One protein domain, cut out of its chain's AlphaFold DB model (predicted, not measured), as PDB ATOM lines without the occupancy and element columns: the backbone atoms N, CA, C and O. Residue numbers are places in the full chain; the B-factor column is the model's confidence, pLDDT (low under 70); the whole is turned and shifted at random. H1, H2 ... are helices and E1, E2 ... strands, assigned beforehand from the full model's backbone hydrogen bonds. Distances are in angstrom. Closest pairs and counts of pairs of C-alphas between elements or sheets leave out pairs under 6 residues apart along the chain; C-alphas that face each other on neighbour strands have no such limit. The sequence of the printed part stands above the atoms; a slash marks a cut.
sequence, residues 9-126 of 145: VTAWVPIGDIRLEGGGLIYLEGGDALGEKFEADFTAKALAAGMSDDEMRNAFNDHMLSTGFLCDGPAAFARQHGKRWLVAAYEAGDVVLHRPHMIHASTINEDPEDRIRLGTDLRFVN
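AT A GLANCE: This is residues 9 to 126 of the 145 residues of an uncharacterized protein of Cordyceps sp. RAO-2017 (UniProt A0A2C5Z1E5). Two small sheets, E3-E1-E5 and E2-E4, make a strand body; H1 and H2 form a V at one end of the long axis, and the link from E4 to E5 reaches the other end. The short H3 sits by E2 and E4, away from E3-E1-E5. The printed part has 118 residues, in the order E1 E2 H1 H2 H3 E3 E4 E5; both sheets are antiparallel, and the class is mixed, with under half of the residues in named elements. It is elongated, 53 by 34 by 25 A, and only just loose, close to compact, with a radius of gyration of the C-alphas of 16.3 A.

HOW THE PARTS SIT: E1, residues 9 to 14, is the inner strand between E3, residues 96 to 98, and E5, residues 119 to 124. N 11 and O 122 are 2.8 A apart, and N 12 and O 96 are 2.9 A apart, both within hydrogen-bond range. E2, residues 25 to 28, is antiparallel to E4, residues 104 to 106, with N 26 and O 105 at 2.8 A; residues 27 to 28 also pair with residues 85 to 86. H1, residues 31 to 48, touches H2, residues 53 to 63, with residues 42 to 47 alone; the closest C-alphas, of Ala 46 and Met 56, are 5.9 A apart, at a steep tilt of 59 degrees, opposite ways. The closest C-alphas of H3, residues 74 to 80, and E4 are those of Pro 74 and Ala 105, 6.9 A apart. H1 and H3 have every O i to N i+4 pair within hydrogen-bond range, H2 6 of 7.

IN THESE COORDINATES: E1 begins at C-alpha 9 (-27.663, -29.533, 21.722) and E5 ends at C-alpha 124 (-26.259, -27.685, 17.101), each 16.3 A long. H1 is 25.6 A long and H2 15.5 A.

THE WHOLE: The C-alphas farthest apart, of Gly 50 and Glu 113, are 53.3 A apart. The printed part has no cut; the links H3 to E3 and E4 to E5 are long. Residues 57 to 68 are under pLDDT 70.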
ATOM      1  N   VAL A   9     -28.591 -28.765  20.887       94.94
ATOM      2  CA  VAL A   9     -27.663 -29.533  21.722       94.94
ATOM      3  C   VAL A   9     -26.369 -28.748  21.800       94.94
ATOM      4  O   VAL A   9     -25.850 -28.316  20.772       94.94
ATOM      5  N   THR A  10     -25.856 -28.556  23.008       96.50
ATOM      6  CA  THR A  10     -24.501 -28.042  23.195       96.50
ATOM      7  C   THR A  10     -23.555 -29.224  23.319       96.50
ATOM      8  O   THR A  10     -23.807 -30.123  24.120       96.50
ATOM      9  N   ALA A  11     -22.472 -29.202  22.555       97.75
ATOM     10  CA  ALA A  11     -21.279 -29.982  22.811       97.75
ATOM     11  C   ALA A  11     -20.236 -29.057  23.435       97.75
ATOM     12  O   ALA A  11     -19.710 -28.167  22.765       97.75
ATOM     13  N   TRP A  12     -19.978 -29.256  24.722       98.06
ATOM     14  CA  TRP A  12     -18.892 -28.585  25.412       98.06
ATOM     15  C   TRP A  12     -17.628 -29.440  25.316       98.06
ATOM     16  O   TRP A  12     -17.660 -30.628  25.650       98.06
ATOM     17  N   VAL A  13     -16.537 -28.836  24.847       97.94
ATOM     18  CA  VAL A  13     -15.264 -29.518  24.582       97.94
ATOM     19  C   VAL A  13     -14.138 -28.789  25.319       97.94
ATOM     20  O   VAL A  13     -13.857 -27.631  24.980       97.94
ATOM     21  N   PRO A  14     -13.478 -29.412  26.310       97.19
ATOM     22  CA  PRO A  14     -12.278 -28.867  26.923       97.19
ATOM     23  C   PRO A  14     -11.110 -28.920  25.932       97.19
ATOM     24  O   PRO A  14     -10.873 -29.933  25.275       97.19
ATOM     25  N   ILE A  15     -10.370 -27.816  25.811       95.94
ATOM     26  CA  ILE A  15      -9.197 -27.750  24.920       95.94
ATOM     27  C   ILE A  15      -7.985 -28.459  25.544       95.94
ATOM     28  O   ILE A  15      -7.109 -28.938  24.829       95.94
ATOM     29  N   GLY A  16      -7.942 -28.544  26.871       95.81
ATOM     30  CA  GLY A  16      -6.910 -29.247  27.623       95.81
ATOM     31  C   GLY A  16      -7.504 -29.957  28.831       95.81
ATOM     32  O   GLY A  16      -8.677 -29.768  29.145       95.81
ATOM     33  N   ASP A  17      -6.678 -30.742  29.513       97.25
ATOM     34  CA  ASP A  17      -7.082 -31.459  30.720       97.25
ATOM     35  C   ASP A  17      -7.536 -30.493  31.820       97.25
ATOM     36  O   ASP A  17      -6.954 -29.422  32.021       97.25
ATOM     37  N   ILE A  18      -8.563 -30.893  32.563       97.69
ATOM     38  CA  ILE A  18      -9.151 -30.127  33.657       97.69
ATOM     39  C   ILE A  18      -9.297 -31.044  34.867       97.69
ATOM     40  O   ILE A  18     -10.064 -32.008  34.859       97.69
ATOM     41  N   ARG A  19      -8.580 -30.709  35.940       96.88
ATOM     42  CA  ARG A  19      -8.716 -31.366  37.247       96.88
ATOM     43  C   ARG A  19     -10.068 -31.048  37.889       96.88
ATOM     44  O   ARG A  19     -10.757 -30.122  37.469       96.88
ATOM     45  N   LEU A  20     -10.434 -31.773  38.948       96.38
ATOM     46  CA  LEU A  20     -11.681 -31.520  39.689       96.38
ATOM     47  C   LEU A  20     -11.749 -30.078  40.225       96.38
ATOM     48  O   LEU A  20     -12.792 -29.432  40.169       96.38
ATOM     49  N   GLU A  21     -10.615 -29.569  40.689       96.38
ATOM     50  CA  GLU A  21     -10.394 -28.203  41.162       96.38
ATOM     51  C   GLU A  21     -10.128 -27.191  40.028       96.38
ATOM     52  O   GLU A  21     -10.095 -25.987  40.264       96.38
ATOM     53  N   GLY A  22     -10.009 -27.652  38.779       96.69
ATOM     54  CA  GLY A  22      -9.624 -26.842  37.617       96.69
ATOM     55  C   GLY A  22     -10.760 -26.057  36.950       96.69
ATOM     56  O   GLY A  22     -10.643 -25.663  35.790       96.69
ATOM     57  N   GLY A  23     -11.897 -25.864  37.623       95.81
ATOM     58  CA  GLY A  23     -13.006 -25.078  37.065       95.81
ATOM     59  C   GLY A  23     -13.826 -25.794  35.980       95.81
ATOM     60  O   GLY A  23     -14.361 -25.148  35.073       95.81
ATOM     61  N   GLY A  24     -13.901 -27.129  36.014       96.12
ATOM     62  CA  GLY A  24     -14.691 -27.928  35.071       96.12
ATOM     63  C   GLY A  24     -16.195 -27.624  35.116       96.12
ATOM     64  O   GLY A  24     -16.701 -27.032  36.073       96.12
ATOM     65  N   LEU A  25     -16.933 -28.032  34.071       96.94
ATOM     66  CA  LEU A  25     -18.397 -27.956  34.120       96.94
ATOM     67  C   LEU A  25     -18.947 -28.927  35.169       96.94
ATOM     68  O   LEU A  25     -18.493 -30.067  35.280       96.94
ATOM     69  N   ILE A  26     -19.966 -28.474  35.891       97.38
ATOM     70  CA  ILE A  26     -20.750 -29.262  36.838       97.38
ATOM     71  C   ILE A  26     -22.214 -29.256  36.414       97.38
ATOM     72  O   ILE A  26     -22.724 -28.257  35.903       97.38
ATOM     73  N   TYR A  27     -22.898 -30.368  36.651       97.94
ATOM     74  CA  TYR A  27     -24.279 -30.570  36.215       97.94
ATOM     75  C   TYR A  27     -25.179 -30.866  37.399       97.94
ATOM     76  O   TYR A  27     -24.836 -31.681  38.253       97.94
ATOM     77  N   LEU A  28     -26.332 -30.211  37.478       98.19
ATOM     78  CA  LEU A  28     -27.268 -30.501  38.553       98.19
ATOM     79  C   LEU A  28     -27.967 -31.828  38.252       98.19
ATOM     80  O   LEU A  28     -28.515 -32.020  37.167       98.19
ATOM     81  N   GLU A  29     -27.976 -32.750  39.212       97.88
ATOM     82  CA  GLU A  29     -28.683 -34.026  39.083       97.88
ATOM     83  C   GLU A  29     -30.164 -33.784  38.741       97.88
ATOM     84  O   GLU A  29     -30.876 -33.115  39.483       97.88
ATOM     85  N   GLY A  30     -30.646 -34.293  37.603       97.25
ATOM     86  CA  GLY A  30     -32.015 -34.019  37.137       97.25
ATOM     87  C   GLY A  30     -32.295 -32.539  36.833       97.25
ATOM     88  O   GLY A  30     -33.451 -32.118  36.872       97.25
ATOM     89  N   GLY A  31     -31.252 -31.747  36.569       96.62
ATOM     90  CA  GLY A  31     -31.335 -30.308  36.324       96.62
ATOM     91  C   GLY A  31     -32.113 -29.943  35.068       96.62
ATOM     92  O   GLY A  31     -32.773 -28.917  35.050       96.62
ATOM     93  N   ASP A  32     -32.100 -30.799  34.051       95.75
ATOM     94  CA  ASP A  32     -32.840 -30.568  32.811       95.75
ATOM     95  C   ASP A  32     -34.365 -30.498  33.015       95.75
ATOM     96  O   ASP A  32     -34.985 -29.512  32.628       95.75
ATOM     97  N   ALA A  33     -34.958 -31.467  33.718       96.31
ATOM     98  CA  ALA A  33     -36.393 -31.444  34.019       96.31
ATOM     99  C   ALA A  33     -36.779 -30.253  34.919       96.31
ATOM    100  O   ALA A  33     -37.888 -29.726  34.834       96.31
ATOM    101  N   LEU A  34     -35.866 -29.819  35.797       95.25
ATOM    102  CA  LEU A  34     -36.070 -28.619  36.610       95.25
ATOM    103  C   LEU A  34     -36.022 -27.347  35.750       95.25
ATOM    104  O   LEU A  34     -36.858 -26.467  35.942       95.25
ATOM    105  N   GLY A  35     -35.092 -27.270  34.796       93.25
ATOM    106  CA  GLY A  35     -35.001 -26.170  33.838       93.25
ATOM    107  C   GLY A  35     -36.234 -26.075  32.942       93.25
ATOM    108  O   GLY A  35     -36.798 -24.995  32.805       93.25
ATOM    109  N   GLU A  36     -36.727 -27.204  32.421       93.00
ATOM    110  CA  GLU A  36     -37.982 -27.262  31.651       93.00
ATOM    111  C   GLU A  36     -39.162 -26.706  32.449       93.00
ATOM    112  O   GLU A  36     -39.968 -25.929  31.935       93.00
ATOM    113  N   LYS A  37     -39.243 -27.065  33.735       93.38
ATOM    114  CA  LYS A  37     -40.277 -26.541  34.623       93.38
ATOM    115  C   LYS A  37     -40.148 -25.029  34.820       93.38
ATOM    116  O   LYS A  37     -41.162 -24.341  34.809       93.38
ATOM    117  N   PHE A  38     -38.935 -24.511  35.008       90.06
ATOM    118  CA  PHE A  38     -38.720 -23.071  35.177       90.06
ATOM    119  C   PHE A  38     -39.139 -22.274  33.946       90.06
ATOM    120  O   PHE A  38     -39.836 -21.273  34.095       90.06
ATOM    121  N   GLU A  39     -38.764 -22.737  32.755       86.50
ATOM    122  CA  GLU A  39     -39.183 -22.127  31.491       86.50
ATOM    123  C   GLU A  39     -40.709 -22.149  31.353       86.50
ATOM    124  O   GLU A  39     -41.326 -21.113  31.114       86.50
ATOM    125  N   ALA A  40     -41.348 -23.298  31.603       89.25
ATOM    126  CA  ALA A  40     -42.804 -23.418  31.543       89.25
ATOM    127  C   ALA A  40     -43.517 -22.493  32.546       89.25
ATOM    128  O   ALA A  40     -44.476 -21.807  32.182       89.25
ATOM    129  N   ASP A  41     -43.038 -22.437  33.793       88.75
ATOM    130  CA  ASP A  41     -43.586 -21.571  34.840       88.75
ATOM    131  C   ASP A  41     -43.400 -20.083  34.485       88.75
ATOM    132  O   ASP A  41     -44.287 -19.267  34.753       88.75
ATOM    133  N   PHE A  42     -42.266 -19.714  33.876       83.69
ATOM    134  CA  PHE A  42     -42.007 -18.354  33.402       83.69
ATOM    135  C   PHE A  42     -42.946 -17.977  32.252       83.69
ATOM    136  O   PHE A  42     -43.631 -16.956  32.331       83.69
ATOM    137  N   THR A  43     -43.047 -18.827  31.227       83.75
ATOM    138  CA  THR A  43     -43.948 -18.624  30.087       83.75
ATOM    139  C   THR A  43     -45.399 -18.485  30.537       83.75
ATOM    140  O   THR A  43     -46.087 -17.553  30.122       83.75
ATOM    141  N   ALA A  44     -45.869 -19.354  31.435       88.19
ATOM    142  CA  ALA A  44     -47.232 -19.284  31.951       88.19
ATOM    143  C   ALA A  44     -47.514 -17.959  32.679       88.19
ATOM    144  O   ALA A  44     -48.576 -17.364  32.492       88.19
ATOM    145  N   LYS A  45     -46.560 -17.466  33.483       84.62
ATOM    146  CA  LYS A  45     -46.684 -16.174  34.178       84.62
ATOM    147  C   LYS A  45     -46.690 -14.992  33.212       84.62
ATOM    148  O   LYS A  45     -47.510 -14.096  33.387       84.62
ATOM    149  N   ALA A  46     -45.819 -14.997  32.205       83.50
ATOM    150  CA  ALA A  46     -45.753 -13.935  31.203       83.50
ATOM    151  C   ALA A  46     -47.054 -13.847  30.385       83.50
ATOM    152  O   ALA A  46     -47.619 -12.765  30.234       83.50
ATOM    153  N   LEU A  47     -47.590 -14.996  29.954       85.62
ATOM    154  CA  LEU A  47     -48.886 -15.067  29.274       85.62
ATOM    155  C   LEU A  47     -50.030 -14.573  30.167       85.62
ATOM    156  O   LEU A  47     -50.876 -13.804  29.717       85.62
ATOM    157  N   ALA A  48     -50.047 -14.965  31.446       88.88
ATOM    158  CA  ALA A  48     -51.051 -14.494  32.403       88.88
ATOM    159  C   ALA A  48     -50.960 -12.979  32.668       88.88
ATOM    160  O   ALA A  48     -51.976 -12.346  32.953       88.88
ATOM    161  N   ALA A  49     -49.765 -12.397  32.550       87.25
ATOM    162  CA  ALA A  49     -49.536 -10.956  32.628       87.25
ATOM    163  C   ALA A  49     -49.879 -10.208  31.322       87.25
ATOM    164  O   ALA A  49     -49.773  -8.985  31.282       87.25
ATOM    165  N   GLY A  50     -50.303 -10.918  30.268       88.19
ATOM    166  CA  GLY A  50     -50.670 -10.331  28.980       88.19
ATOM    167  C   GLY A  50     -49.477  -9.883  28.135       88.19
ATOM    168  O   GLY A  50     -49.660  -9.067  27.234       88.19
ATOM    169  N   MET A  51     -48.274 -10.391  28.420       84.75
ATOM    170  CA  MET A  51     -47.078 -10.074  27.639       84.75
ATOM    171  C   MET A  51     -47.176 -10.708  26.251       84.75
ATOM    172  O   MET A  51     -47.568 -11.868  26.107       84.75
ATOM    173  N   SER A  52     -46.785  -9.955  25.229       82.12
ATOM    174  CA  SER A  52     -46.552 -10.492  23.892       82.12
ATOM    175  C   SER A  52     -45.356 -11.448  23.878       82.12
ATOM    176  O   SER A  52     -44.496 -11.423  24.764       82.12
ATOM    177  N   ASP A  53     -45.257 -12.269  22.833       74.94
ATOM    178  CA  ASP A  53     -44.131 -13.192  22.663       74.94
ATOM    179  C   ASP A  53     -42.770 -12.472  22.655       74.94
ATOM    180  O   ASP A  53     -41.781 -13.001  23.168       74.94
ATOM    181  N   ASP A  54     -42.707 -11.265  22.087       73.50
ATOM    182  CA  ASP A  54     -41.486 -10.456  22.059       73.50
ATOM    183  C   ASP A  54     -41.134  -9.894  23.441       73.50
ATOM    184  O   ASP A  54     -39.971  -9.933  23.845       73.50
ATOM    185  N   GLU A  55     -42.128  -9.438  24.204       74.00
ATOM    186  CA  GLU A  55     -41.928  -8.970  25.578       74.00
ATOM    187  C   GLU A  55     -41.492 -10.109  26.498       74.00
ATOM    188  O   GLU A  55     -40.564  -9.934  27.282       74.00
ATOM    189  N   MET A  56     -42.084 -11.298  26.367       72.00
ATOM    190  CA  MET A  56     -41.701 -12.477  27.147       72.00
ATOM    191  C   MET A  56     -40.242 -12.885  26.886       72.00
ATOM    192  O   MET A  56     -39.499 -13.180  27.825       72.00
ATOM    193  N   ARG A  57     -39.807 -12.871  25.617       69.75
ATOM    194  CA  ARG A  57     -38.426 -13.215  25.231       69.75
ATOM    195  C   ARG A  57     -37.393 -12.242  25.806       69.75
ATOM    196  O   ARG A  57     -36.311 -12.685  26.201       69.75
ATOM    197  N   ASN A  58     -37.732 -10.954  25.867       65.06
ATOM    198  CA  ASN A  58     -36.874  -9.916  26.438       65.06
ATOM    199  C   ASN A  58     -36.903  -9.926  27.974       65.06
ATOM    200  O   ASN A  58     -35.847  -9.897  28.596       65.06
ATOM    201  N   ALA A  59     -38.073 -10.094  28.591       59.91
ATOM    202  CA  ALA A  59     -38.231 -10.081  30.045       59.91
ATOM    203  C   ALA A  59     -37.494 -11.224  30.756       59.91
ATOM    204  O   ALA A  59     -37.073 -11.071  31.900       59.91
ATOM    205  N   PHE A  60     -37.283 -12.367  30.095       56.25
ATOM    206  CA  PHE A  60     -36.436 -13.424  30.652       56.25
ATOM    207  C   PHE A  60     -34.973 -12.967  30.796       56.25
ATOM    208  O   PHE A  60     -34.297 -13.380  31.733       56.25
ATOM    209  N   ASN A  61     -34.465 -12.103  29.905       53.66
ATOM    210  CA  ASN A  61     -33.133 -11.502  30.080       53.66
ATOM    211  C   ASN A  61     -33.088 -10.547  31.275       53.66
ATOM    212  O   ASN A  61     -32.081 -10.523  31.972       53.66
ATOM    213  N   ASP A  62     -34.180  -9.826  31.532       49.25
ATOM    214  CA  ASP A  62     -34.271  -8.857  32.631       49.25
ATOM    215  C   ASP A  62     -34.488  -9.520  34.006       49.25
ATOM    216  O   ASP A  62     -34.172  -8.928  35.038       49.25
ATOM    217  N   HIS A  63     -35.030 -10.747  34.034       50.44
ATOM    218  CA  HIS A  63     -35.277 -11.533  35.253       50.44
ATOM    219  C   HIS A  63     -34.217 -12.592  35.573       50.44
ATOM    220  O   HIS A  63     -34.199 -13.106  36.694       50.44
ATOM    221  N   MET A  64     -33.324 -12.914  34.633       55.97
ATOM    222  CA  MET A  64     -32.025 -13.470  35.009       55.97
ATOM    223  C   MET A  64     -31.298 -12.434  35.868       55.97
ATOM    224  O   MET A  64     -31.567 -11.235  35.757       55.97
ATOM    225  N   LEU A  65     -30.360 -12.859  36.724       48.38
ATOM    226  CA  LEU A  65     -29.409 -11.892  37.283       48.38
ATOM    227  C   LEU A  65     -28.871 -11.045  36.123       48.38
ATOM    228  O   LEU A  65     -28.760 -11.560  35.012       48.38
ATOM    229  N   SER A  66     -28.522  -9.775  36.335       46.62
ATOM    230  CA  SER A  66     -28.008  -8.910  35.253       46.62
ATOM    231  C   SER A  66     -26.799  -9.507  34.503       46.62
ATOM    232  O   SER A  66     -26.426  -9.037  33.433       46.62
ATOM    233  N   THR A  67     -26.208 -10.567  35.060       54.09
ATOM    234  CA  THR A  67     -25.147 -11.429  34.532       54.09
ATOM    235  C   THR A  67     -25.613 -12.589  33.631       54.09
ATOM    236  O   THR A  67     -24.772 -13.275  33.059       54.09
ATOM    237  N   GLY A  68     -26.917 -12.848  33.499       62.06
ATOM    238  CA  GLY A  68     -27.482 -13.997  32.782       62.06
ATOM    239  C   GLY A  68     -27.550 -15.300  33.593       62.06
ATOM    240  O   GLY A  68     -27.778 -16.361  33.013       62.06
ATOM    241  N   PHE A  69     -27.339 -15.252  34.913       74.81
ATOM    242  CA  PHE A  69     -27.324 -16.438  35.778       74.81
ATOM    243  C   PHE A  69     -28.659 -16.699  36.483       74.81
ATOM    244  O   PHE A  69     -29.371 -15.775  36.874       74.81
ATOM    245  N   LEU A  70     -28.939 -17.986  36.727       77.12
ATOM    246  CA  LEU A  70     -30.087 -18.446  37.520       77.12
ATOM    247  C   LEU A  70     -29.980 -18.057  39.003       77.12
ATOM    248  O   LEU A  70     -30.994 -17.924  39.683       77.12
ATOM    249  N   CYS A  71     -28.757 -17.937  39.520       82.25
ATOM    250  CA  CYS A  71     -28.480 -17.636  40.920       82.25
ATOM    251  C   CYS A  71     -27.002 -17.295  41.138       82.25
ATOM    252  O   CYS A  71     -26.141 -17.744  40.376       82.25
ATOM    253  N   ASP A  72     -26.712 -16.643  42.262       77.81
ATOM    254  CA  ASP A  72     -25.355 -16.534  42.788       77.81
ATOM    255  C   ASP A  72     -25.041 -17.754  43.664       77.81
ATOM    256  O   ASP A  72     -25.574 -17.923  44.762       77.81
ATOM    257  N   GLY A  73     -24.158 -18.627  43.173       88.12
ATOM    258  CA  GLY A  73     -23.618 -19.741  43.952       88.12
ATOM    259  C   GLY A  73     -24.322 -21.088  43.719       88.12
ATOM    260  O   GLY A  73     -25.339 -21.384  44.357       88.12
ATOM    261  N   PRO A  74     -23.713 -21.990  42.925       91.69
ATOM    262  CA  PRO A  74     -24.252 -23.325  42.650       91.69
ATOM    263  C   PRO A  74     -24.596 -24.122  43.920       91.69
ATOM    264  O   PRO A  74     -25.627 -24.792  43.994       91.69
ATOM    265  N   ALA A  75     -23.768 -24.033  44.966       92.56
ATOM    266  CA  ALA A  75     -23.968 -24.794  46.199       92.56
ATOM    267  C   ALA A  75     -25.274 -24.434  46.931       92.56
ATOM    268  O   ALA A  75     -25.950 -25.321  47.458       92.56
ATOM    269  N   ALA A  76     -25.639 -23.149  46.973       93.62
ATOM    270  CA  ALA A  76     -26.886 -22.706  47.590       93.62
ATOM    271  C   ALA A  76     -28.098 -23.166  46.769       93.62
ATOM    272  O   ALA A  76     -29.049 -23.700  47.339       93.62
ATOM    273  N   PHE A  77     -28.006 -23.062  45.441       94.12
ATOM    274  CA  PHE A  77     -29.045 -23.507  44.515       94.12
ATOM    275  C   PHE A  77     -29.382 -24.993  44.682       94.12
ATOM    276  O   PHE A  77     -30.542 -25.367  44.855       94.12
ATOM    277  N   ALA A  78     -28.366 -25.858  44.717       95.62
ATOM    278  CA  ALA A  78     -28.572 -27.290  44.924       95.62
ATOM    279  C   ALA A  78     -29.270 -27.596  46.259       95.62
ATOM    280  O   ALA A  78     -30.209 -28.393  46.286       95.62
ATOM    281  N   ARG A  79     -28.879 -26.922  47.353       96.19
ATOM    282  CA  ARG A  79     -29.538 -27.078  48.662       96.19
ATOM    283  C   ARG A  79     -30.999 -26.641  48.628       96.19
ATOM    284  O   ARG A  79     -31.850 -27.373  49.122       96.19
ATOM    285  N   GLN A  80     -31.291 -25.491  48.020       95.31
ATOM    286  CA  GLN A  80     -32.655 -24.972  47.883       95.31
ATOM    287  C   GLN A  80     -33.571 -25.951  47.138       95.31
ATOM    288  O   GLN A  80     -34.740 -26.093  47.489       95.31
ATOM    289  N   HIS A  81     -33.037 -26.649  46.137       94.94
ATOM    290  CA  HIS A  81     -33.793 -27.600  45.324       94.94
ATOM    291  C   HIS A  81     -33.666 -29.061  45.780       94.94
ATOM    292  O   HIS A  81     -34.201 -29.949  45.113       94.94
ATOM    293  N   GLY A  82     -32.983 -29.330  46.902       96.81
ATOM    294  CA  GLY A  82     -32.784 -30.686  47.427       96.81
ATOM    295  C   GLY A  82     -32.061 -31.610  46.443       96.81
ATOM    296  O   GLY A  82     -32.417 -32.779  46.308       96.81
ATOM    297  N   LYS A  83     -31.097 -31.066  45.696       97.06
ATOM    298  CA  LYS A  83     -30.379 -31.734  44.603       97.06
ATOM    299  C   LYS A  83     -28.874 -31.745  44.870       97.06
ATOM    300  O   LYS A  83     -28.395 -31.072  45.781       97.06
ATOM    301  N   ARG A  84     -28.118 -32.507  44.076       97.50
ATOM    302  CA  ARG A  84     -26.647 -32.557  44.131       97.50
ATOM    303  C   ARG A  84     -26.034 -32.124  42.803       97.50
ATOM    304  O   ARG A  84     -26.647 -32.308  41.752       97.50
ATOM    305  N   TRP A  85     -24.819 -31.592  42.861       97.69
ATOM    306  CA  TRP A  85     -24.001 -31.359  41.674       97.69
ATOM    307  C   TRP A  85     -23.198 -32.609  41.338       97.69
ATOM    308  O   TRP A  85     -22.599 -33.229  42.215       97.69
ATOM    309  N   LEU A  86     -23.205 -32.964  40.061       97.56
ATOM    310  CA  LEU A  86     -22.364 -33.981  39.458       97.56
ATOM    311  C   LEU A  86     -21.099 -33.292  38.945       97.56
ATOM    312  O   LEU A  86     -21.184 -32.277  38.249       97.56
ATOM    313  N   VAL A  87     -19.945 -33.834  39.322       96.44
ATOM    314  CA  VAL A  87     -18.621 -33.258  39.063       96.44
ATOM    315  C   VAL A  87     -17.726 -34.345  38.482       96.44
ATOM    316  O   VAL A  87     -17.794 -35.495  38.921       96.44
ATOM    317  N   ALA A  88     -16.892 -33.976  37.518       96.38
ATOM    318  CA  ALA A  88     -15.889 -34.844  36.923       96.38
ATOM    319  C   ALA A  88     -14.630 -34.034  36.585       96.38
ATOM    320  O   ALA A  88     -14.709 -32.823  36.370       96.38
ATOM    321  N   ALA A  89     -13.484 -34.715  36.556       97.50
ATOM    322  CA  ALA A  89     -12.331 -34.236  35.806       97.50
ATOM    323  C   ALA A  89     -12.583 -34.491  34.313       97.50
ATOM    324  O   ALA A  89     -13.391 -35.354  33.966       97.50
ATOM    325  N   TYR A  90     -11.891 -33.747  33.460       97.75
ATOM    326  CA  TYR A  90     -11.984 -33.876  32.012       97.75
ATOM    327  C   TYR A  90     -10.593 -33.995  31.402       97.75
ATOM    328  O   TYR A  90      -9.650 -33.370  31.887       97.75
ATOM    329  N   GLU A  91     -10.480 -34.746  30.321       97.44
ATOM    330  CA  GLU A  91      -9.260 -34.864  29.525       97.44
ATOM    331  C   GLU A  91      -9.429 -34.138  28.186       97.44
ATOM    332  O   GLU A  91     -10.539 -33.961  27.672       97.44
ATOM    333  N   ALA A  92      -8.319 -33.686  27.608       96.56
ATOM    334  CA  ALA A  92      -8.323 -33.077  26.288       96.56
ATOM    335  C   ALA A  92      -8.948 -34.032  25.254       96.56
ATOM    336  O   ALA A  92      -8.471 -35.147  25.041       96.56
ATOM    337  N   GLY A  93      -9.999 -33.569  24.574       92.75
ATOM    338  CA  GLY A  93     -10.748 -34.371  23.601       92.75
ATOM    339  C   GLY A  93     -12.032 -35.007  24.137       92.75
ATOM    340  O   GLY A  93     -12.801 -35.539  23.335       92.75
ATOM    341  N   ASP A  94     -12.316 -34.899  25.438       97.75
ATOM    342  CA  ASP A  94     -13.639 -35.221  25.971       97.75
ATOM    343  C   ASP A  94     -14.731 -34.360  25.325       97.75
ATOM    344  O   ASP A  94     -14.506 -33.238  24.873       97.75
ATOM    345  N   VAL A  95     -15.960 -34.875  25.299       97.62
ATOM    346  CA  VAL A  95     -17.124 -34.119  24.830       97.62
ATOM    347  C   VAL A  95     -18.280 -34.334  25.790       97.62
ATOM    348  O   VAL A  95     -18.715 -35.465  26.009       97.62
ATOM    349  N   VAL A  96     -18.831 -33.239  26.314       97.56
ATOM    350  CA  VAL A  96     -20.057 -33.279  27.116       97.56
ATOM    351  C   VAL A  96     -21.212 -32.735  26.297       97.56
ATOM    352  O   VAL A  96     -21.175 -31.600  25.827       97.56
ATOM    353  N   LEU A  97     -22.260 -33.543  26.151       97.50
ATOM    354  CA  LEU A  97     -23.479 -33.154  25.455       97.50
ATOM    355  C   LEU A  97     -24.565 -32.796  26.464       97.50
ATOM    356  O   LEU A  97     -24.887 -33.598  27.342       97.50
ATOM    357  N   HIS A  98     -25.178 -31.625  26.314       97.00
ATOM    358  CA  HIS A  98     -26.333 -31.249  27.124       97.00
ATOM    359  C   HIS A  98     -27.429 -30.552  26.313       97.00
ATOM    360  O   HIS A  98     -27.185 -29.898  25.294       97.00
ATOM    361  N   ARG A  99     -28.668 -30.700  26.791       94.50
ATOM    362  CA  ARG A  99     -29.857 -30.013  26.271       94.50
ATOM    363  C   ARG A  99     -29.938 -28.578  26.815       94.50
ATOM    364  O   ARG A  99     -29.353 -28.307  27.862       94.50
ATOM    365  N   PRO A 100     -30.654 -27.656  26.148       91.56
ATOM    366  CA  PRO A 100     -30.712 -26.242  26.521       91.56
ATOM    367  C   PRO A 100     -31.239 -25.982  27.932       91.56
ATOM    368  O   PRO A 100     -30.817 -25.008  28.543       91.56
ATOM    369  N   HIS A 101     -32.104 -26.849  28.465       93.06
ATOM    370  CA  HIS A 101     -32.643 -26.707  29.822       93.06
ATOM    371  C   HIS A 101     -31.741 -27.291  30.908       93.06
ATOM    372  O   HIS A 101     -32.042 -27.165  32.094       93.06
ATOM    373  N   MET A 102     -30.649 -27.963  30.536       96.69
ATOM    374  CA  MET A 102     -29.753 -28.559  31.511       96.69
ATOM    375  C   MET A 102     -29.151 -27.473  32.402       96.69
ATOM    376  O   MET A 102     -28.348 -26.661  31.947       96.69
ATOM    377  N   ILE A 103     -29.492 -27.505  33.689       96.31
ATOM    378  CA  ILE A 103     -28.879 -26.631  34.686       96.31
ATOM    379  C   ILE A 103     -27.442 -27.098  34.925       96.31
ATOM    380  O   ILE A 103     -27.194 -28.183  35.460       96.31
ATOM    381  N   HIS A 104     -26.502 -26.250  34.525       96.50
ATOM    382  CA  HIS A 104     -25.071 -26.464  34.660       96.50
ATOM    383  C   HIS A 104     -24.384 -25.184  35.137       96.50
ATOM    384  O   HIS A 104     -24.941 -24.090  35.052       96.50
ATOM    385  N   ALA A 105     -23.179 -25.334  35.666       95.56
ATOM    386  CA  ALA A 105     -22.313 -24.236  36.078       95.56
ATOM    387  C   ALA A 105     -20.848 -24.634  35.853       95.56
ATOM    388  O   ALA A 105     -20.562 -25.759  35.449       95.56
ATOM    389  N   SER A 106     -19.915 -23.734  36.147       93.81
ATOM    390  CA  SER A 106     -18.502 -24.068  36.344       93.81
ATOM    391  C   SER A 106     -18.092 -23.751  37.776       93.81
ATOM    392  O   SER A 106     -18.661 -22.855  38.406       93.81
ATOM    393  N   THR A 107     -17.105 -24.469  38.299       92.38
ATOM    394  CA  THR A 107     -16.489 -24.124  39.584       92.38
ATOM    395  C   THR A 107     -15.453 -23.011  39.424       92.38
ATOM    396  O   THR A 107     -15.054 -22.662  38.310       92.38
ATOM    397  N   ILE A 108     -15.035 -22.426  40.548       93.62
ATOM    398  CA  ILE A 108     -13.858 -21.552  40.584       93.62
ATOM    399  C   ILE A 108     -12.647 -22.400  40.186       93.62
ATOM    400  O   ILE A 108     -12.530 -23.547  40.618       93.62
ATOM    401  N   ASN A 109     -11.789 -21.848  39.329       96.62
ATOM    402  CA  ASN A 109     -10.542 -22.493  38.950       96.62
ATOM    403  C   ASN A 109      -9.501 -22.252  40.050       96.62
ATOM    404  O   ASN A 109      -8.979 -21.145  40.165       96.62
ATOM    405  N   GLU A 110      -9.236 -23.282  40.847       97.00
ATOM    406  CA  GLU A 110      -8.196 -23.315  41.881       97.00
ATOM    407  C   GLU A 110      -7.110 -24.339  41.516       97.00
ATOM    408  O   GLU A 110      -6.521 -24.984  42.382       97.00
ATOM    409  N   ASP A 111      -6.875 -24.526  40.214       96.56
ATOM    410  CA  ASP A 111      -5.850 -25.426  39.707       96.56
ATOM    411  C   ASP A 111      -4.476 -25.098  40.338       96.56
ATOM    412  O   ASP A 111      -3.978 -23.984  40.171       96.56
ATOM    413  N   PRO A 112      -3.828 -26.044  41.047       95.81
ATOM    414  CA  PRO A 112      -2.621 -25.762  41.830       95.81
ATOM    415  C   PRO A 112      -1.370 -25.495  40.981       95.81
ATOM    416  O   PRO A 112      -0.311 -25.207  41.532       95.81
ATOM    417  N   GLU A 113      -1.462 -25.632  39.656       96.50
ATOM    418  CA  GLU A 113      -0.394 -25.278  38.716       96.50
ATOM    419  C   GLU A 113      -0.736 -24.009  37.921       96.50
ATOM    420  O   GLU A 113      -0.107 -23.743  36.897       96.50
ATOM    421  N   ASP A 114      -1.743 -23.249  38.365       94.69
ATOM    422  CA  ASP A 114      -2.205 -22.009  37.739       94.69
ATOM    423  C   ASP A 114      -2.579 -22.188  36.255       94.69
ATOM    424  O   ASP A 114      -2.445 -21.277  35.428       94.69
ATOM    425  N   ARG A 115      -3.055 -23.385  35.879       94.62
ATOM    426  CA  ARG A 115      -3.455 -23.660  34.496       94.62
ATOM    427  C   ARG A 115      -4.748 -22.927  34.164       94.62
ATOM    428  O   ARG A 115      -5.756 -23.021  34.865       94.62
ATOM    429  N   ILE A 116      -4.749 -22.237  33.027       95.62
ATOM    430  CA  ILE A 116      -5.961 -21.624  32.482       95.62
ATOM    431  C   ILE A 116      -6.862 -22.722  31.910       95.62
ATOM    432  O   ILE A 116      -6.463 -23.461  31.010       95.62
ATOM    433  N   ARG A 117      -8.110 -22.775  32.382       95.44
ATOM    434  CA  ARG A 117      -9.162 -23.617  31.810       95.44
ATOM    435  C   ARG A 117      -9.762 -22.953  30.575       95.44
ATOM    436  O   ARG A 117     -10.354 -21.878  30.670       95.44
ATOM    437  N   LEU A 118      -9.666 -23.625  29.431       95.25
ATOM    438  CA  LEU A 118     -10.262 -23.194  28.168       95.25
ATOM    439  C   LEU A 118     -11.138 -24.309  27.593       95.25
ATOM    440  O   LEU A 118     -10.733 -25.469  27.536       95.25
ATOM    441  N   GLY A 119     -12.342 -23.952  27.160       94.12
ATOM    442  CA  GLY A 119     -13.273 -24.868  26.514       94.12
ATOM    443  C   GLY A 119     -14.072 -24.155  25.433       94.12
ATOM    444  O   GLY A 119     -14.139 -22.926  25.412       94.12
ATOM    445  N   THR A 120     -14.661 -24.935  24.537       94.62
ATOM    446  CA  THR A 120     -15.539 -24.438  23.475       94.62
ATOM    447  C   THR A 120     -16.955 -24.949  23.680       94.62
ATOM    448  O   THR A 120     -17.148 -26.080  24.118       94.62
ATOM    449  N   ASP A 121     -17.939 -24.116  23.344       94.25
ATOM    450  CA  ASP A 121     -19.347 -24.496  23.271       94.25
ATOM    451  C   ASP A 121     -19.778 -24.525  21.804       94.25
ATOM    452  O   ASP A 121     -19.964 -23.485  21.171       94.25
ATOM    453  N   LEU A 122     -19.964 -25.724  21.261       94.06
ATOM    454  CA  LEU A 122     -20.523 -25.929  19.928       94.06
ATOM    455  C   LEU A 122     -22.021 -26.180  20.064       94.06
ATOM    456  O   LEU A 122     -22.434 -27.109  20.752       94.06
ATOM    457  N   ARG A 123     -22.857 -25.368  19.417       92.75
ATOM    458  CA  ARG A 123     -24.317 -25.488  19.531       92.75
ATOM    459  C   ARG A 123     -24.924 -25.928  18.209       92.75
ATOM    460  O   ARG A 123     -24.840 -25.224  17.209       92.75
ATOM    461  N   PHE A 124     -25.571 -27.084  18.235       93.00
ATOM    462  CA  PHE A 124     -26.259 -27.685  17.101       93.00
ATOM    463  C   PHE A 124     -27.761 -27.471  17.237       93.00
ATOM    464  O   PHE A 124     -28.285 -27.461  18.349       93.00
ATOM    465  N   VAL A 125     -28.460 -27.321  16.116       91.81
ATOM    466  CA  VAL A 125     -29.924 -27.212  16.047       91.81
ATOM    467  C   VAL A 125     -30.468 -28.131  14.964       91.81
ATOM    468  O   VAL A 125     -29.765 -28.462  14.008       91.81
ATOM    469  N   ASN A 126     -31.729 -28.535  15.097       90.69
ATOM    470  CA  ASN A 126     -32.414 -29.273  14.046       90.69
ATOM    471  C   ASN A 126     -32.897 -28.304  12.957       90.69
ATOM    472  O   ASN A 126     -33.874 -27.586  13.153       90.69
TER     473      ASN A 126